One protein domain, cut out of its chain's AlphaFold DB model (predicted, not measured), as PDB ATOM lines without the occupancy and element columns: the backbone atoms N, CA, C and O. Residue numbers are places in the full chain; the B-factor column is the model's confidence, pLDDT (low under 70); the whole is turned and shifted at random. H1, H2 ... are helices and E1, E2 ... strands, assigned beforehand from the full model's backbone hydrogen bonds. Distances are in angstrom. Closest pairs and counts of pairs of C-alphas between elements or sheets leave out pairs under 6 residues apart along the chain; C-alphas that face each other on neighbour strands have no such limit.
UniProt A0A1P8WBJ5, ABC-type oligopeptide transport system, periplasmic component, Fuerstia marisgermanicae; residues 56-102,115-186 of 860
ATOM      1  N   PRO A  56       5.372  14.848  85.401       87.31
ATOM      2  CA  PRO A  56       4.847  13.987  84.341       87.31
ATOM      3  C   PRO A  56       5.125  12.493  84.555       87.31
ATOM      4  O   PRO A  56       6.116  12.086  85.177       87.31
ATOM      5  N   THR A  57       4.233  11.656  84.029       88.62
ATOM      6  CA  THR A  57       4.292  10.206  84.220       88.62
ATOM      7  C   THR A  57       5.417   9.551  83.409       88.62
ATOM      8  O   THR A  57       6.043  10.155  82.538       88.62
ATOM      9  N   PHE A  58       5.700   8.275  83.705       88.31
ATOM     10  CA  PHE A  58       6.690   7.505  82.942       88.31
ATOM     11  C   PHE A  58       6.285   7.377  81.467       88.31
ATOM     12  O   PHE A  58       7.132   7.507  80.591       88.31
ATOM     13  N   GLU A  59       4.999   7.152  81.194       87.94
ATOM     14  CA  GLU A  59       4.502   6.958  79.830       87.94
ATOM     15  C   GLU A  59       4.561   8.268  79.035       87.94
ATOM     16  O   GLU A  59       5.071   8.267  77.917       87.94
ATOM     17  N   GLU A  60       4.166   9.399  79.630       85.50
ATOM     18  CA  GLU A  60       4.307  10.733  79.023       85.50
ATOM     19  C   GLU A  60       5.764  11.049  78.653       85.50
ATOM     20  O   GLU A  60       6.062  11.316  77.488       85.50
ATOM     21  N   LEU A  61       6.695  10.967  79.610       86.12
ATOM     22  CA  LEU A  61       8.105  11.308  79.379       86.12
ATOM     23  C   LEU A  61       8.809  10.381  78.372       86.12
ATOM     24  O   LEU A  61       9.776  10.802  77.743       86.12
ATOM     25  N   MET A  62       8.338   9.141  78.210       86.25
ATOM     26  CA  MET A  62       8.940   8.149  77.308       86.25
ATOM     27  C   MET A  62       8.282   8.082  75.919       86.25
ATOM     28  O   MET A  62       8.840   7.437  75.031       86.25
ATOM     29  N   THR A  63       7.113   8.707  75.718       82.69
ATOM     30  CA  THR A  63       6.365   8.674  74.439       82.69
ATOM     31  C   THR A  63       6.165  10.041  73.779       82.69
ATOM     32  O   THR A  63       5.741  10.098  72.628       82.69
ATOM     33  N   THR A  64       6.493  11.137  74.470       79.00
ATOM     34  CA  THR A  64       6.406  12.502  73.929       79.00
ATOM     35  C   THR A  64       7.409  12.709  72.786       79.00
ATOM     36  O   THR A  64       8.613  12.561  72.992       79.00
ATOM     37  N   GLU A  65       6.928  13.083  71.593       67.81
ATOM     38  CA  GLU A  65       7.782  13.352  70.418       67.81
ATOM     39  C   GLU A  65       8.558  14.682  70.543       67.81
ATOM     40  O   GLU A  65       9.731  14.745  70.172       67.81
ATOM     41  N   ASP A  66       7.939  15.714  71.133       77.88
ATOM     42  CA  ASP A  66       8.504  17.059  71.316       77.88
ATOM     43  C   ASP A  66       8.900  17.321  72.791       77.88
ATOM     44  O   ASP A  66       8.035  17.602  73.628       77.88
ATOM     45  N   PRO A  67      10.192  17.242  73.169       82.62
ATOM     46  CA  PRO A  67      10.616  17.446  74.556       82.62
ATOM     47  C   PRO A  67      10.458  18.911  74.993       82.62
ATOM     48  O   PRO A  67      10.745  19.821  74.226       82.62
ATOM     49  N   PHE A  68      10.116  19.150  76.260       88.62
ATOM     50  CA  PHE A  68       9.842  20.489  76.809       88.62
ATOM     51  C   PHE A  68      10.655  20.792  78.077       88.62
ATOM     52  O   PHE A  68      10.985  19.891  78.847       88.62
ATOM     53  N   ASP A  69      10.950  22.069  78.321       87.44
ATOM     54  CA  ASP A  69      11.637  22.548  79.529       87.44
ATOM     55  C   ASP A  69      10.694  23.435  80.369       87.44
ATOM     56  O   ASP A  69       9.892  24.203  79.825       87.44
ATOM     57  N   TRP A  70      10.793  23.366  81.701       89.12
ATOM     58  CA  TRP A  70      10.091  24.273  82.620       89.12
ATOM     59  C   TRP A  70      11.014  25.425  83.035       89.12
ATOM     60  O   TRP A  70      12.032  25.225  83.707       89.12
ATOM     61  N   LEU A  71      10.647  26.650  82.667       87.75
ATOM     62  CA  LEU A  71      11.345  27.873  83.052       87.75
ATOM     63  C   LEU A  71      10.651  28.488  84.276       87.75
ATOM     64  O   LEU A  71       9.535  28.995  84.171       87.75
ATOM     65  N   VAL A  72      11.312  28.448  85.434       88.00
ATOM     66  CA  VAL A  72      10.768  28.950  86.705       88.00
ATOM     67  C   VAL A  72      11.256  30.376  86.950       88.00
ATOM     68  O   VAL A  72      12.461  30.654  86.912       88.00
ATOM     69  N   LEU A  73      10.325  31.285  87.218       87.06
ATOM     70  CA  LEU A  73      10.568  32.694  87.517       87.06
ATOM     71  C   LEU A  73      10.721  32.934  89.034       87.06
ATOM     72  O   LEU A  73      10.507  32.048  89.855       87.06
ATOM     73  N   LYS A  74      11.161  34.136  89.425       85.19
ATOM     74  CA  LYS A  74      11.467  34.501  90.831       85.19
ATOM     75  C   LYS A  74      10.261  34.742  91.745       85.19
ATOM     76  O   LYS A  74      10.444  35.033  92.924       85.19
ATOM     77  N   ASP A  75       9.066  34.654  91.193       83.88
ATOM     78  CA  ASP A  75       7.756  34.666  91.844       83.88
ATOM     79  C   ASP A  75       7.149  33.248  91.946       83.88
ATOM     80  O   ASP A  75       5.957  33.102  92.205       83.88
ATOM     81  N   ASP A  76       7.976  32.216  91.728       82.56
ATOM     82  CA  ASP A  76       7.650  30.780  91.653       82.56
ATOM     83  C   ASP A  76       6.689  30.379  90.514       82.56
ATOM     84  O   ASP A  76       6.354  29.200  90.374       82.56
ATOM     85  N   SER A  77       6.310  31.330  89.656       86.50
ATOM     86  CA  SER A  77       5.578  31.120  88.401       86.50
ATOM     87  C   SER A  77       6.388  30.282  87.402       86.50
ATOM     88  O   SER A  77       7.588  30.509  87.213       86.50
ATOM     89  N   VAL A  78       5.733  29.345  86.714       86.00
ATOM     90  CA  VAL A  78       6.347  28.428  85.740       86.00
ATOM     91  C   VAL A  78       5.823  28.696  84.330       86.00
ATOM     92  O   VAL A  78       4.625  28.859  84.113       86.00
ATOM     93  N   LEU A  79       6.736  28.702  83.358       85.88
ATOM     94  CA  LEU A  79       6.435  28.672  81.928       85.88
ATOM     95  C   LEU A  79       6.870  27.317  81.352       85.88
ATOM     96  O   LEU A  79       7.987  26.869  81.618       85.88
ATOM     97  N   VAL A  80       6.013  26.683  80.546       86.31
ATOM     98  CA  VAL A  80       6.345  25.459  79.793       86.31
ATOM     99  C   VAL A  80       6.794  25.850  78.384       86.31
ATOM    100  O   VAL A  80       6.128  26.630  77.697       86.31
ATOM    101  N   THR A  81       7.968  25.367  77.982       86.50
ATOM    102  CA  THR A  81       8.758  25.973  76.900       86.50
ATOM    103  C   THR A  81       9.383  24.934  75.975       86.50
ATOM    104  O   THR A  81       9.651  23.805  76.394       86.50
ATOM    105  N   GLU A  82       9.645  25.325  74.727       85.19
ATOM    106  CA  GLU A  82      10.478  24.543  73.804       85.19
ATOM    107  C   GLU A  82      11.919  24.364  74.348       85.19
ATOM    108  O   GLU A  82      12.370  25.173  75.166       85.19
ATOM    109  N   PRO A  83      12.680  23.342  73.896       85.50
ATOM    110  CA  PRO A  83      14.018  23.027  74.400       85.50
ATOM    111  C   PRO A  83      14.987  24.214  74.468       85.50
ATOM    112  O   PRO A  83      15.426  24.763  73.453       85.50
ATOM    113  N   ILE A  84      15.419  24.555  75.681       84.69
ATOM    114  CA  ILE A  84      16.387  25.617  75.923       84.69
ATOM    115  C   ILE A  84      17.797  25.029  75.801       84.69
ATOM    116  O   ILE A  84      18.192  24.120  76.530       84.69
ATOM    117  N   PHE A  85      18.591  25.582  74.885       81.50
ATOM    118  CA  PHE A  85      19.967  25.148  74.637       81.50
ATOM    119  C   PHE A  85      21.020  26.078  75.282       81.50
ATOM    120  O   PHE A  85      20.774  27.282  75.462       81.50
ATOM    121  N   PRO A  86      22.227  25.555  75.592       83.19
ATOM    122  CA  PRO A  86      22.660  24.156  75.441       83.19
ATOM    123  C   PRO A  86      22.222  23.256  76.615       83.19
ATOM    124  O   PRO A  86      22.155  23.702  77.756       83.19
ATOM    125  N   ARG A  87      21.951  21.977  76.333       78.50
ATOM    126  CA  ARG A  87      21.562  20.947  77.320       78.50
ATOM    127  C   ARG A  87      22.799  20.231  77.914       78.50
ATOM    128  O   ARG A  87      23.859  20.294  77.291       78.50
ATOM    129  N   PRO A  88      22.700  19.557  79.083       78.25
ATOM    130  CA  PRO A  88      21.493  19.324  79.895       78.25
ATOM    131  C   PRO A  88      21.105  20.458  80.860       78.25
ATOM    132  O   PRO A  88      19.917  20.592  81.145       78.25
ATOM    133  N   ASP A  89      22.046  21.298  81.316       83.88
ATOM    134  CA  ASP A  89      21.794  22.419  82.247       83.88
ATOM    135  C   ASP A  89      22.099  23.792  81.591       83.88
ATOM    136  O   ASP A  89      23.220  24.309  81.712       83.88
ATOM    137  N   PRO A  90      21.118  24.451  80.935       83.69
ATOM    138  CA  PRO A  90      21.372  25.661  80.144       83.69
ATOM    139  C   PRO A  90      21.865  26.856  80.964       83.69
ATOM    140  O   PRO A  90      22.643  27.671  80.466       83.69
ATOM    141  N   LEU A  91      21.454  26.964  82.233       83.12
ATOM    142  CA  LEU A  91      21.940  28.009  83.140       83.12
ATOM    143  C   LEU A  91      23.421  27.825  83.487       83.12
ATOM    144  O   LEU A  91      24.174  28.797  83.460       83.12
ATOM    145  N   VAL A  92      23.848  26.596  83.793       82.88
ATOM    146  CA  VAL A  92      25.237  26.289  84.177       82.88
ATOM    147  C   VAL A  92      26.170  26.554  82.999       82.88
ATOM    148  O   VAL A  92      27.163  27.266  83.148       82.88
ATOM    149  N   ALA A  93      25.796  26.083  81.807       82.69
ATOM    150  CA  ALA A  93      26.549  26.334  80.585       82.69
ATOM    151  C   ALA A  93      26.654  27.835  80.251       82.69
ATOM    152  O   ALA A  93      27.752  28.319  79.986       82.69
ATOM    153  N   ARG A  94      25.556  28.601  80.346       84.44
ATOM    154  CA  ARG A  94      25.570  30.063  80.123       84.44
ATOM    155  C   ARG A  94      26.382  30.823  81.176       84.44
ATOM    156  O   ARG A  94      27.014  31.823  80.842       84.44
ATOM    157  N   MET A  95      26.393  30.370  82.431       83.56
ATOM    158  CA  MET A  95      27.253  30.945  83.473       83.56
ATOM    159  C   MET A  95      28.735  30.656  83.209       83.56
ATOM    160  O   MET A  95      29.554  31.558  83.386       83.56
ATOM    161  N   LYS A  96      29.072  29.452  82.734       84.44
ATOM    162  CA  LYS A  96      30.434  29.082  82.328       84.44
ATOM    163  C   LYS A  96      30.902  29.874  81.102       84.44
ATOM    164  O   LYS A  96      31.930  30.535  81.187       84.44
ATOM    165  N   GLU A  97      30.102  29.919  80.032       84.12
ATOM    166  CA  GLU A  97      30.371  30.728  78.829       84.12
ATOM    167  C   GLU A  97      30.591  32.206  79.201       84.12
ATOM    168  O   GLU A  97      31.541  32.840  78.745       84.12
ATOM    169  N   LYS A  98      29.763  32.752  80.105       84.38
ATOM    170  CA  LYS A  98      29.937  34.108  80.639       84.38
ATOM    171  C   LYS A  98      31.255  34.276  81.403       84.38
ATOM    172  O   LYS A  98      31.899  35.301  81.224       84.38
ATOM    173  N   GLN A  99      31.643  33.329  82.259       84.06
ATOM    174  CA  GLN A  99      32.895  33.403  83.026       84.06
ATOM    175  C   GLN A  99      34.128  33.316  82.120       84.06
ATOM    176  O   GLN A  99      35.058  34.103  82.285       84.06
ATOM    177  N   GLU A 100      34.116  32.424  81.130       85.56
ATOM    178  CA  GLU A 100      35.169  32.295  80.117       85.56
ATOM    179  C   GLU A 100      35.295  33.602  79.309       85.56
ATOM    180  O   GLU A 100      36.370  34.208  79.265       85.56
ATOM    181  N   LEU A 101      34.171  34.133  78.810       83.94
ATOM    182  CA  LEU A 101      34.104  35.435  78.136       83.94
ATOM    183  C   LEU A 101      34.344  36.639  79.065       83.94
ATOM    184  O   LEU A 101      34.545  37.746  78.568       83.94
ATOM    185  N   GLU A 102      34.350  36.502  80.389       81.56
ATOM    186  CA  GLU A 102      34.780  37.562  81.316       81.56
ATOM    187  C   GLU A 102      36.287  37.460  81.630       81.56
ATOM    188  O   GLU A 102      36.936  38.498  81.769       81.56
ATOM    189  N   ARG A 115      32.598  39.980  71.489       80.06
ATOM    190  CA  ARG A 115      32.598  39.549  72.894       80.06
ATOM    191  C   ARG A 115      31.685  40.400  73.785       80.06
ATOM    192  O   ARG A 115      30.981  39.861  74.637       80.06
ATOM    193  N   ARG A 116      31.687  41.727  73.614       79.81
ATOM    194  CA  ARG A 116      30.828  42.642  74.382       79.81
ATOM    195  C   ARG A 116      29.354  42.424  74.056       79.81
ATOM    196  O   ARG A 116      28.535  42.432  74.974       79.81
ATOM    197  N   ASP A 117      29.036  42.211  72.786       82.44
ATOM    198  CA  ASP A 117      27.670  41.969  72.333       82.44
ATOM    199  C   ASP A 117      27.182  40.590  72.804       82.44
ATOM    200  O   ASP A 117      26.091  40.483  73.364       82.44
ATOM    201  N   ARG A 118      28.040  39.561  72.767       84.12
ATOM    202  CA  ARG A 118      27.747  38.238  73.343       84.12
ATOM    203  C   ARG A 118      27.501  38.281  74.859       84.12
ATOM    204  O   ARG A 118      26.554  37.671  75.351       84.12
ATOM    205  N   LEU A 119      28.272  39.077  75.606       81.62
ATOM    206  CA  LEU A 119      28.041  39.340  77.039       81.62
ATOM    207  C   LEU A 119      26.776  40.178  77.333       81.62
ATOM    208  O   LEU A 119      26.376  40.301  78.498       81.62
ATOM    209  N   LEU A 120      26.139  40.763  76.313       81.75
ATOM    210  CA  LEU A 120      24.807  41.369  76.403       81.75
ATOM    211  C   LEU A 120      23.704  40.365  76.031       81.75
ATOM    212  O   LEU A 120      22.669  40.360  76.699       81.75
ATOM    213  N   GLU A 121      23.931  39.482  75.050       82.12
ATOM    214  CA  GLU A 121      23.032  38.357  74.742       82.12
ATOM    215  C   GLU A 121      22.869  37.414  75.937       82.12
ATOM    216  O   GLU A 121      21.743  37.106  76.319       82.12
ATOM    217  N   LEU A 122      23.969  37.029  76.597       81.88
ATOM    218  CA  LEU A 122      23.966  36.115  77.749       81.88
ATOM    219  C   LEU A 122      23.179  36.631  78.970       81.88
ATOM    220  O   LEU A 122      22.930  35.877  79.905       81.88
ATOM    221  N   ARG A 123      22.736  37.897  78.965       81.56
ATOM    222  CA  ARG A 123      21.826  38.467  79.980       81.56
ATOM    223  C   ARG A 123      20.348  38.177  79.700       81.56
ATOM    224  O   ARG A 123      19.498  38.577  80.497       81.56
ATOM    225  N   LYS A 124      20.030  37.530  78.577       84.19
ATOM    226  CA  LYS A 124      18.676  37.177  78.143       84.19
ATOM    227  C   LYS A 124      18.614  35.711  77.720       84.19
ATOM    228  O   LYS A 124      19.582  35.144  77.211       84.19
ATOM    229  N   ILE A 125      17.452  35.107  77.910       83.94
ATOM    230  CA  ILE A 125      17.113  33.797  77.367       83.94
ATOM    231  C   ILE A 125      16.039  34.032  76.305       83.94
ATOM    232  O   ILE A 125      15.057  34.727  76.569       83.94
ATOM    233  N   ASN A 126      16.265  33.504  75.103       84.12
ATOM    234  CA  ASN A 126      15.226  33.412  74.085       84.12
ATOM    235  C   ASN A 126      14.435  32.135  74.381       84.12
ATOM    236  O   ASN A 126      15.049  31.100  74.647       84.12
ATOM    237  N   VAL A 127      13.112  32.235  74.393       83.56
ATOM    238  CA  VAL A 127      12.186  31.196  74.842       83.56
ATOM    239  C   VAL A 127      10.977  31.213  73.916       83.56
ATOM    240  O   VAL A 127      10.414  32.281  73.681       83.56
ATOM    241  N   VAL A 128      10.563  30.045  73.440       83.06
ATOM    242  CA  VAL A 128       9.281  29.848  72.757       83.06
ATOM    243  C   VAL A 128       8.354  29.116  73.729       83.06
ATOM    244  O   VAL A 128       8.790  28.198  74.431       83.06
ATOM    245  N   LEU A 129       7.103  29.570  73.841       81.62
ATOM    246  CA  LEU A 129       6.106  28.958  74.723       81.62
ATOM    247  C   LEU A 129       5.435  27.794  73.996       81.62
ATOM    248  O   LEU A 129       5.073  27.937  72.832       81.62
ATOM    249  N   LEU A 130       5.201  26.677  74.690       75.69
ATOM    250  CA  LEU A 130       4.587  25.496  74.065       75.69
ATOM    251  C   LEU A 130       3.147  25.759  73.567       75.69
ATOM    252  O   LEU A 130       2.660  25.069  72.676       75.69
ATOM    253  N   GLU A 131       2.481  26.779  74.119       70.69
ATOM    254  CA  GLU A 131       1.142  27.240  73.718       70.69
ATOM    255  C   GLU A 131       1.152  28.280  72.574       70.69
ATOM    256  O   GLU A 131       0.122  28.480  71.930       70.69
ATOM    257  N   ASP A 132       2.292  28.930  72.293       70.69
ATOM    258  CA  ASP A 132       2.459  29.885  71.183       70.69
ATOM    259  C   ASP A 132       3.832  29.731  70.507       70.69
ATOM    260  O   ASP A 132       4.766  30.517  70.704       70.69
ATOM    261  N   SER A 133       3.922  28.718  69.646       62.50
ATOM    262  CA  SER A 133       5.115  28.385  68.860       62.50
ATOM    263  C   SER A 133       5.439  29.366  67.719       62.50
ATOM    264  O   SER A 133       6.341  29.116  66.920       62.50
ATOM    265  N   ASN A 134       4.734  30.502  67.617       66.19
ATOM    266  CA  ASN A 134       5.024  31.552  66.630       66.19
ATOM    267  C   ASN A 134       5.759  32.769  67.232       66.19
ATOM    268  O   ASN A 134       6.104  33.692  66.487       66.19
ATOM    269  N   SER A 135       6.007  32.782  68.550       75.06
ATOM    270  CA  SER A 135       6.469  33.966  69.287       75.06
ATOM    271  C   SER A 135       7.804  33.763  70.022       75.06
ATOM    272  O   SER A 135       7.905  33.037  71.008       75.06
ATOM    273  N   ASP A 136       8.826  34.502  69.580       76.56
ATOM    274  CA  ASP A 136      10.166  34.581  70.183       76.56
ATOM    275  C   ASP A 136      10.164  35.494  71.440       76.56
ATOM    276  O   ASP A 136      10.362  36.715  71.354       76.56
ATOM    277  N   TYR A 137       9.979  34.939  72.642       82.44
ATOM    278  CA  TYR A 137      10.042  35.711  73.891       82.44
ATOM    279  C   TYR A 137      11.489  35.879  74.380       82.44
ATOM    280  O   TYR A 137      12.303  34.962  74.316       82.44
ATOM    281  N   ARG A 138      11.840  37.066  74.899       83.00
ATOM    282  CA  ARG A 138      13.209  37.391  75.360       83.00
ATOM    283  C   ARG A 138      13.246  37.770  76.836       83.00
ATOM    284  O   ARG A 138      13.241  38.952  77.185       83.00
ATOM    285  N   ILE A 139      13.316  36.758  77.693       84.56
ATOM    286  CA  ILE A 139      13.227  36.892  79.149       84.56
ATOM    287  C   ILE A 139      14.594  37.310  79.733       84.56
ATOM    288  O   ILE A 139      15.612  36.671  79.449       84.56
ATOM    289  N   PRO A 140      14.672  38.379  80.549       84.50
ATOM    290  CA  PRO A 140      15.878  38.735  81.293       84.50
ATOM    291  C   PRO A 140      16.311  37.627  82.262       84.50
ATOM    292  O   PRO A 140      15.544  37.209  83.127       84.50
ATOM    293  N   LEU A 141      17.587  37.231  82.209       82.94
ATOM    294  CA  LEU A 141      18.171  36.226  83.115       82.94
ATOM    295  C   LEU A 141      18.024  36.620  84.600       82.94
ATOM    296  O   LEU A 141      17.995  35.770  85.481       82.94
ATOM    297  N   SER A 142      17.878  37.916  84.890       80.56
ATOM    298  CA  SER A 142      17.626  38.443  86.234       80.56
ATOM    299  C   SER A 142      16.255  38.084  86.825       80.56
ATOM    300  O   SER A 142      16.101  38.240  88.038       80.56
ATOM    301  N   GLN A 143      15.285  37.639  86.017       83.69
ATOM    302  CA  GLN A 143      13.935  37.235  86.451       83.69
ATOM    303  C   GLN A 143      13.753  35.713  86.556       83.69
ATOM    304  O   GLN A 143      12.845  35.270  87.251       83.69
ATOM    305  N   VAL A 144      14.627  34.925  85.925       85.19
ATOM    306  CA  VAL A 144      14.629  33.458  86.034       85.19
ATOM    307  C   VAL A 144      15.229  33.045  87.382       85.19
ATOM    308  O   VAL A 144      16.233  33.613  87.826       85.19
ATOM    309  N   ALA A 145      14.601  32.074  88.042       85.25
ATOM    310  CA  ALA A 145      15.089  31.430  89.258       85.25
ATOM    311  C   ALA A 145      15.838  30.131  88.928       85.25
ATOM    312  O   ALA A 145      16.984  29.959  89.343       85.25
ATOM    313  N   GLN A 146      15.222  29.249  88.134       86.25
ATOM    314  CA  GLN A 146      15.818  27.993  87.670       86.25
ATOM    315  C   GLN A 146      15.216  27.539  86.331       86.25
ATOM    316  O   GLN A 146      14.171  28.029  85.907       86.25
ATOM    317  N   ILE A 147      15.880  26.588  85.672       87.38
ATOM    318  CA  ILE A 147      15.355  25.875  84.501       87.38
ATOM    319  C   ILE A 147      15.384  24.389  84.834       87.38
ATOM    320  O   ILE A 147      16.446  23.856  85.162       87.38
ATOM    321  N   ILE A 148      14.230  23.734  84.757       88.19
ATOM    322  CA  ILE A 148      14.101  22.288  84.912       88.19
ATOM    323  C   ILE A 148      13.925  21.722  83.503       88.19
ATOM    324  O   ILE A 148      12.838  21.758  82.934       88.19
ATOM    325  N   SER A 149      15.034  21.295  82.904       88.44
ATOM    326  CA  SER A 149      15.056  20.771  81.539       88.44
ATOM    327  C   SER A 149      14.428  19.376  81.444       88.44
ATOM    328  O   SER A 149      14.352  18.657  82.440       88.44
ATOM    329  N   PHE A 150      14.028  18.950  80.244       87.62
ATOM    330  CA  PHE A 150      13.432  17.628  80.002       87.62
ATOM    331  C   PHE A 150      14.242  16.453  80.602       87.62
ATOM    332  O   PHE A 150      13.652  15.624  81.301       87.62
ATOM    333  N   PRO A 151      15.592  16.390  80.475       87.50
ATOM    334  CA  PRO A 151      16.385  15.350  81.141       87.50
ATOM    335  C   PRO A 151      16.334  15.427  82.673       87.50
ATOM    336  O   PRO A 151      16.450  14.411  83.354       87.50
ATOM    337  N   ARG A 152      16.134  16.626  83.232       87.88
ATOM    338  CA  ARG A 152      16.032  16.869  84.677       87.88
ATOM    339  C   ARG A 152      14.664  16.464  85.231       87.88
ATOM    340  O   ARG A 152      14.619  15.899  86.319       87.88
ATOM    341  N   LEU A 153      13.585  16.667  84.467       87.88
ATOM    342  CA  LEU A 153      12.259  16.107  84.768       87.88
ATOM    343  C   LEU A 153      12.307  14.572  84.782       87.88
ATOM    344  O   LEU A 153      11.817  13.957  85.728       87.88
ATOM    345  N   MET A 154      12.983  13.958  83.801       89.19
ATOM    346  CA  MET A 154      13.233  12.512  83.806       89.19
ATOM    347  C   MET A 154      14.032  12.065  85.036       89.19
ATOM    348  O   MET A 154      13.610  11.115  85.688       89.19
ATOM    349  N   LEU A 155      15.111  12.754  85.440       89.94
ATOM    350  CA  LEU A 155      15.826  12.417  86.686       89.94
ATOM    351  C   LEU A 155      14.928  12.502  87.934       89.94
ATOM    352  O   LEU A 155      14.958  11.592  88.760       89.94
ATOM    353  N   SER A 156      14.088  13.533  88.061       90.12
ATOM    354  CA  SER A 156      13.135  13.633  89.179       90.12
ATOM    355  C   SER A 156      12.057  12.542  89.154       90.12
ATOM    356  O   SER A 156      11.591  12.121  90.214       90.12
ATOM    357  N   ARG A 157      11.679  12.032  87.973       91.44
ATOM    358  CA  ARG A 157      10.778  10.877  87.858       91.44
ATOM    359  C   ARG A 157      11.491   9.546  88.121       91.44
ATOM    360  O   ARG A 157      10.889   8.660  88.722       91.44
ATOM    361  N   ILE A 158      12.765   9.416  87.744       91.56
ATOM    362  CA  ILE A 158      13.628   8.279  88.098       91.56
ATOM    363  C   ILE A 158      13.745   8.157  89.619       91.56
ATOM    364  O   ILE A 158      13.580   7.053  90.126       91.56
ATOM    365  N   ASP A 159      13.948   9.261  90.345       91.31
ATOM    366  CA  ASP A 159      14.010   9.249  91.813       91.31
ATOM    367  C   ASP A 159      12.732   8.629  92.423       91.31
ATOM    368  O   ASP A 159      12.816   7.707  93.235       91.31
ATOM    369  N   GLN A 160      11.544   9.027  91.944       90.50
ATOM    370  CA  GLN A 160      10.258   8.445  92.368       90.50
ATOM    371  C   GLN A 160      10.088   6.966  91.971       90.50
ATOM    372  O   GLN A 160       9.557   6.169  92.744       90.50
ATOM    373  N   LEU A 161      10.514   6.579  90.763       91.12
ATOM    374  CA  LEU A 161      10.441   5.189  90.289       91.12
ATOM    375  C   LEU A 161      11.384   4.278  91.087       91.12
ATOM    376  O   LEU A 161      11.010   3.156  91.431       91.12
ATOM    377  N   LEU A 162      12.574   4.777  91.434       90.38
ATOM    378  CA  LEU A 162      13.498   4.108  92.341       90.38
ATOM    379  C   LEU A 162      12.882   3.974  93.732       90.38
ATOM    380  O   LEU A 162      12.860   2.859  94.241       90.38
ATOM    381  N   GLU A 163      12.324   5.038  94.323       88.75
ATOM    382  CA  GLU A 163      11.630   4.979  95.620       88.75
ATOM    383  C   GLU A 163      10.508   3.926  95.642       88.75
ATOM    384  O   GLU A 163      10.440   3.130  96.588       88.75
ATOM    385  N   ALA A 164       9.709   3.847  94.574       88.19
ATOM    386  CA  ALA A 164       8.635   2.866  94.398       88.19
ATOM    387  C   ALA A 164       9.117   1.418  94.150       88.19
ATOM    388  O   ALA A 164       8.327   0.486  94.283       88.19
ATOM    389  N   GLY A 165      10.395   1.202  93.813       85.06
ATOM    390  CA  GLY A 165      10.937  -0.119  93.454       85.06
ATOM    391  C   GLY A 165      10.670  -0.546  92.005       85.06
ATOM    392  O   GLY A 165      10.866  -1.705  91.655       85.06
ATOM    393  N   GLU A 166      10.263   0.383  91.141       91.50
ATOM    394  CA  GLU A 166       9.985   0.171  89.715       91.50
ATOM    395  C   GLU A 166      11.288   0.191  88.886       91.50
ATOM    396  O   GLU A 166      11.433   0.937  87.915       91.50
ATOM    397  N   ILE A 167      12.258  -0.644  89.291       90.94
ATOM    398  CA  ILE A 167      13.648  -0.667  88.793       90.94
ATOM    399  C   ILE A 167      13.722  -0.687  87.268       90.94
ATOM    400  O   ILE A 167      14.469   0.085  86.674       90.94
ATOM    401  N   ARG A 168      12.901  -1.516  86.613       89.94
ATOM    402  CA  ARG A 168      12.884  -1.622  85.150       89.94
ATOM    403  C   ARG A 168      12.529  -0.293  84.468       89.94
ATOM    404  O   ARG A 168      13.186   0.084  83.504       89.94
ATOM    405  N   LYS A 169      11.523   0.424  84.977       91.88
ATOM    406  CA  LYS A 169      11.105   1.732  84.442       91.88
ATOM    407  C   LYS A 169      12.166   2.794  84.731       91.88
ATOM    408  O   LYS A 169      12.487   3.594  83.858       91.88
ATOM    409  N   ALA A 170      12.767   2.760  85.924       92.06
ATOM    410  CA  ALA A 170      13.898   3.621  86.260       92.06
ATOM    411  C   ALA A 170      15.100   3.391  85.320       92.06
ATOM    412  O   ALA A 170      15.687   4.363  84.853       92.06
ATOM    413  N   TYR A 171      15.421   2.137  84.978       91.44
ATOM    414  CA  TYR A 171      16.489   1.785  84.034       91.44
ATOM    415  C   TYR A 171      16.184   2.259  82.607       91.44
ATOM    416  O   TYR A 171      17.007   2.936  81.994       91.44
ATOM    417  N   GLU A 172      14.991   1.949  82.086       91.50
ATOM    418  CA  GLU A 172      14.574   2.345  80.732       91.50
ATOM    419  C   GLU A 172      14.604   3.880  80.560       91.50
ATOM    420  O   GLU A 172      15.057   4.371  79.524       91.50
ATOM    421  N   MET A 173      14.230   4.645  81.595       90.62
ATOM    422  CA  MET A 173      14.321   6.112  81.601       90.62
ATOM    423  C   MET A 173      15.753   6.638  81.820       90.62
ATOM    424  O   MET A 173      16.151   7.604  81.167       90.62
ATOM    425  N   LEU A 174      16.567   6.001  82.672       90.56
ATOM    426  CA  LEU A 174      17.982   6.362  82.854       90.56
ATOM    427  C   LEU A 174      18.782   6.201  81.561       90.56
ATOM    428  O   LEU A 174      19.600   7.061  81.236       90.56
ATOM    429  N   MET A 175      18.509   5.148  80.790       90.38
ATOM    430  CA  MET A 175      19.126   4.952  79.480       90.38
ATOM    431  C   MET A 175      18.742   6.057  78.484       90.38
ATOM    432  O   MET A 175      19.594   6.467  77.700       90.38
ATOM    433  N   GLN A 176      17.520   6.603  78.536       89.12
ATOM    434  CA  GLN A 176      17.150   7.770  77.718       89.12
ATOM    435  C   GLN A 176      17.872   9.051  78.158       89.12
ATOM    436  O   GLN A 176      18.345   9.805  77.306       89.12
ATOM    437  N   VAL A 177      18.023   9.285  79.468       88.69
ATOM    438  CA  VAL A 177      18.819  10.417  79.979       88.69
ATOM    439  C   VAL A 177      20.279  10.301  79.530       88.69
ATOM    440  O   VAL A 177      20.840  11.285  79.056       88.69
ATOM    441  N   GLU A 178      20.873   9.108  79.596       87.31
ATOM    442  CA  GLU A 178      22.257   8.861  79.174       87.31
ATOM    443  C   GLU A 178      22.444   8.987  77.648       87.31
ATOM    444  O   GLU A 178      23.475   9.476  77.196       87.31
ATOM    445  N   ILE A 179      21.435   8.636  76.837       86.56
ATOM    446  CA  ILE A 179      21.431   8.892  75.382       86.56
ATOM    447  C   ILE A 179      21.375  10.400  75.076       86.56
ATOM    448  O   ILE A 179      22.030  10.861  74.140       86.56
ATOM    449  N   GLN A 180      20.607  11.178  75.847       82.88
ATOM    450  CA  GLN A 180      20.449  12.625  75.637       82.88
ATOM    451  C   GLN A 180      21.593  13.465  76.232       82.88
ATOM    452  O   GLN A 180      21.883  14.549  75.720       82.88
ATOM    453  N   ALA A 181      22.230  12.993  77.306       82.44
ATOM    454  CA  ALA A 181      23.313  13.676  78.011       82.44
ATOM    455  C   ALA A 181      24.326  12.667  78.607       82.44
ATOM    456  O   ALA A 181      24.325  12.447  79.823       82.44
ATOM    457  N   PRO A 182      25.207  12.071  77.776       84.06
ATOM    458  CA  PRO A 182      26.173  11.071  78.228       84.06
ATOM    459  C   PRO A 182      27.094  11.595  79.340       84.06
ATOM    460  O   PRO A 182      27.664  12.683  79.220       84.06
ATOM    461  N   GLY A 183      27.270  10.811  80.403       80.31
ATOM    462  CA  GLY A 183      28.169  11.110  81.519       80.31
ATOM    463  C   GLY A 183      27.753  12.296  82.398       80.31
ATOM    464  O   GLY A 183      28.605  12.862  83.081       80.31
ATOM    465  N   TRP A 184      26.481  12.715  82.384       87.00
ATOM    466  CA  TRP A 184      26.018  13.867  83.170       87.00
ATOM    467  C   TRP A 184      26.180  13.640  84.682       87.00
ATOM    468  O   TRP A 184      25.708  12.649  85.238       87.00
ATOM    469  N   GLU A 185      26.795  14.602  85.375       85.88
ATOM    470  CA  GLU A 185      27.087  14.540  86.819       85.88
ATOM    471  C   GLU A 185      25.847  14.245  87.689       85.88
ATOM    472  O   GLU A 185      25.965  13.636  88.750       85.88
ATOM    473  N   LEU A 186      24.645  14.635  87.240       86.44
ATOM    474  CA  LEU A 186      23.397  14.388  87.969       86.44
ATOM    475  C   LEU A 186      22.771  13.004  87.706       86.44
ATOM    476  O   LEU A 186      21.952  12.577  88.529       86.44
TER     477      LEU A 186
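This is residues 56 to 102 and 115 to 186 of the 860 residues of the protein "ABC-type oligopeptide transport system, periplasmic component" of Fuerstia marisgermanicae (UniProt A0A1P8WBJ5). A small antiparallel sheet, E2, E1 and E5, and the hairpin of E3 and E4, which meets it at E2, lie between two helical ends of an elongated body. At one end the helical hairpin of H4 and H5 has the short H1 near it; at the other, H2 and H3 run opposite ways. The printed part has 119 residues, with five named helices and five named strands in the order H1, E1, E2, H2, H3, E3, E4, E5, H4, H5; the larger sheet has the order E2, E1, E5, and the class is mixed, helices and strands. The whole is only just compact, close to loose, with a radius of gyration of the C-alphas of 15.7 A, and spans 50 by 32 by 26 A.

Start in the larger sheet with E1, residues 69 to 73: find C-alpha 69 at (11.637, 22.548, 79.529), from where the strand runs 13.0 A to C-alpha 73. E2 is residues 78 to 81, and E5 is residues 144 to 148, 11.2 A long. In the other sheet, E3, residues 124 to 129, is 15.4 A long, and E4, residues 132 to 140, is 19.0 A from first to last C-alpha and bends by 78 degrees at residue 135. The longest helix is H4, residues 150 to 164, which runs 21.2 A from C-alpha 150 at (13.432, 17.628, 80.002). After it comes H5, residues 167 to 180, which covers 19.9 A and ends at C-alpha 180, at (20.449, 12.625, 75.637). H2, residues 90 to 102, is 18.0 A long; H1 is residues 58 to 63 and H3 is residues 115 to 121.

Look first at E1, the inner strand of its sheet. E1 and E2 form a hairpin, antiparallel at 148 degrees, with N 71 and O 79 at 2.9 A, within hydrogen-bond range. On the other side of E1, E5 is antiparallel at 157 degrees, with N 72 and O 146 at 2.9 A. Next find the closest C-alphas of E2 and E3, those of Thr 81 and Leu 129, 4.5 A apart. E3 and E4 are a hairpin, antiparallel at 155 degrees, with N 127 and O 137 at 2.8 A; E4 and E5 meet only through their link. H4 is on the sheet of E2, E1 and E5 but only grazes it, with residues 150 to 156. H4 and H5 form a helical hairpin: they touch, opposite ways at a shallow tilt of 16 degrees, with the C-alphas of Ile 158 and Ala 170 closest at 5.0 A. H1 only just touches H5, whose residues 169 to 173 alone take part, with 3 pairs of C-alphas within 8 A, the closest being Met 62 and Met 173 at 7.2 A; they run the same way at a steep tilt of 41 degrees. H2 also only grazes that sheet, with residues 90 to 92. H2 and H3 only just touch, with 3 pairs of C-alphas within 8 A, the closest being Lys 98 and Leu 119 at 6.6 A; they run opposite ways at a shallow tilt of 28 degrees. H2 and H4 are apart. Every O i to N i+4 pair is within hydrogen-bond range in H1, H2, H3 and H5; in H4, 10 of 11 are.

The two C-alphas farthest apart are those of Arg 116 and Gly 165, at 50.9 A. Residues 103 to 114 are not printed, and C-alphas 102 and 115 stand 8.9 A apart across this cut, which the link from H2 to H3 crosses. Of the links printed whole, the one from E2 to H2 is short, the others are tight, and none is long. The mean pLDDT of the printed part is 84.7; look for values under 70 at residue 65 and residues 133 to 134.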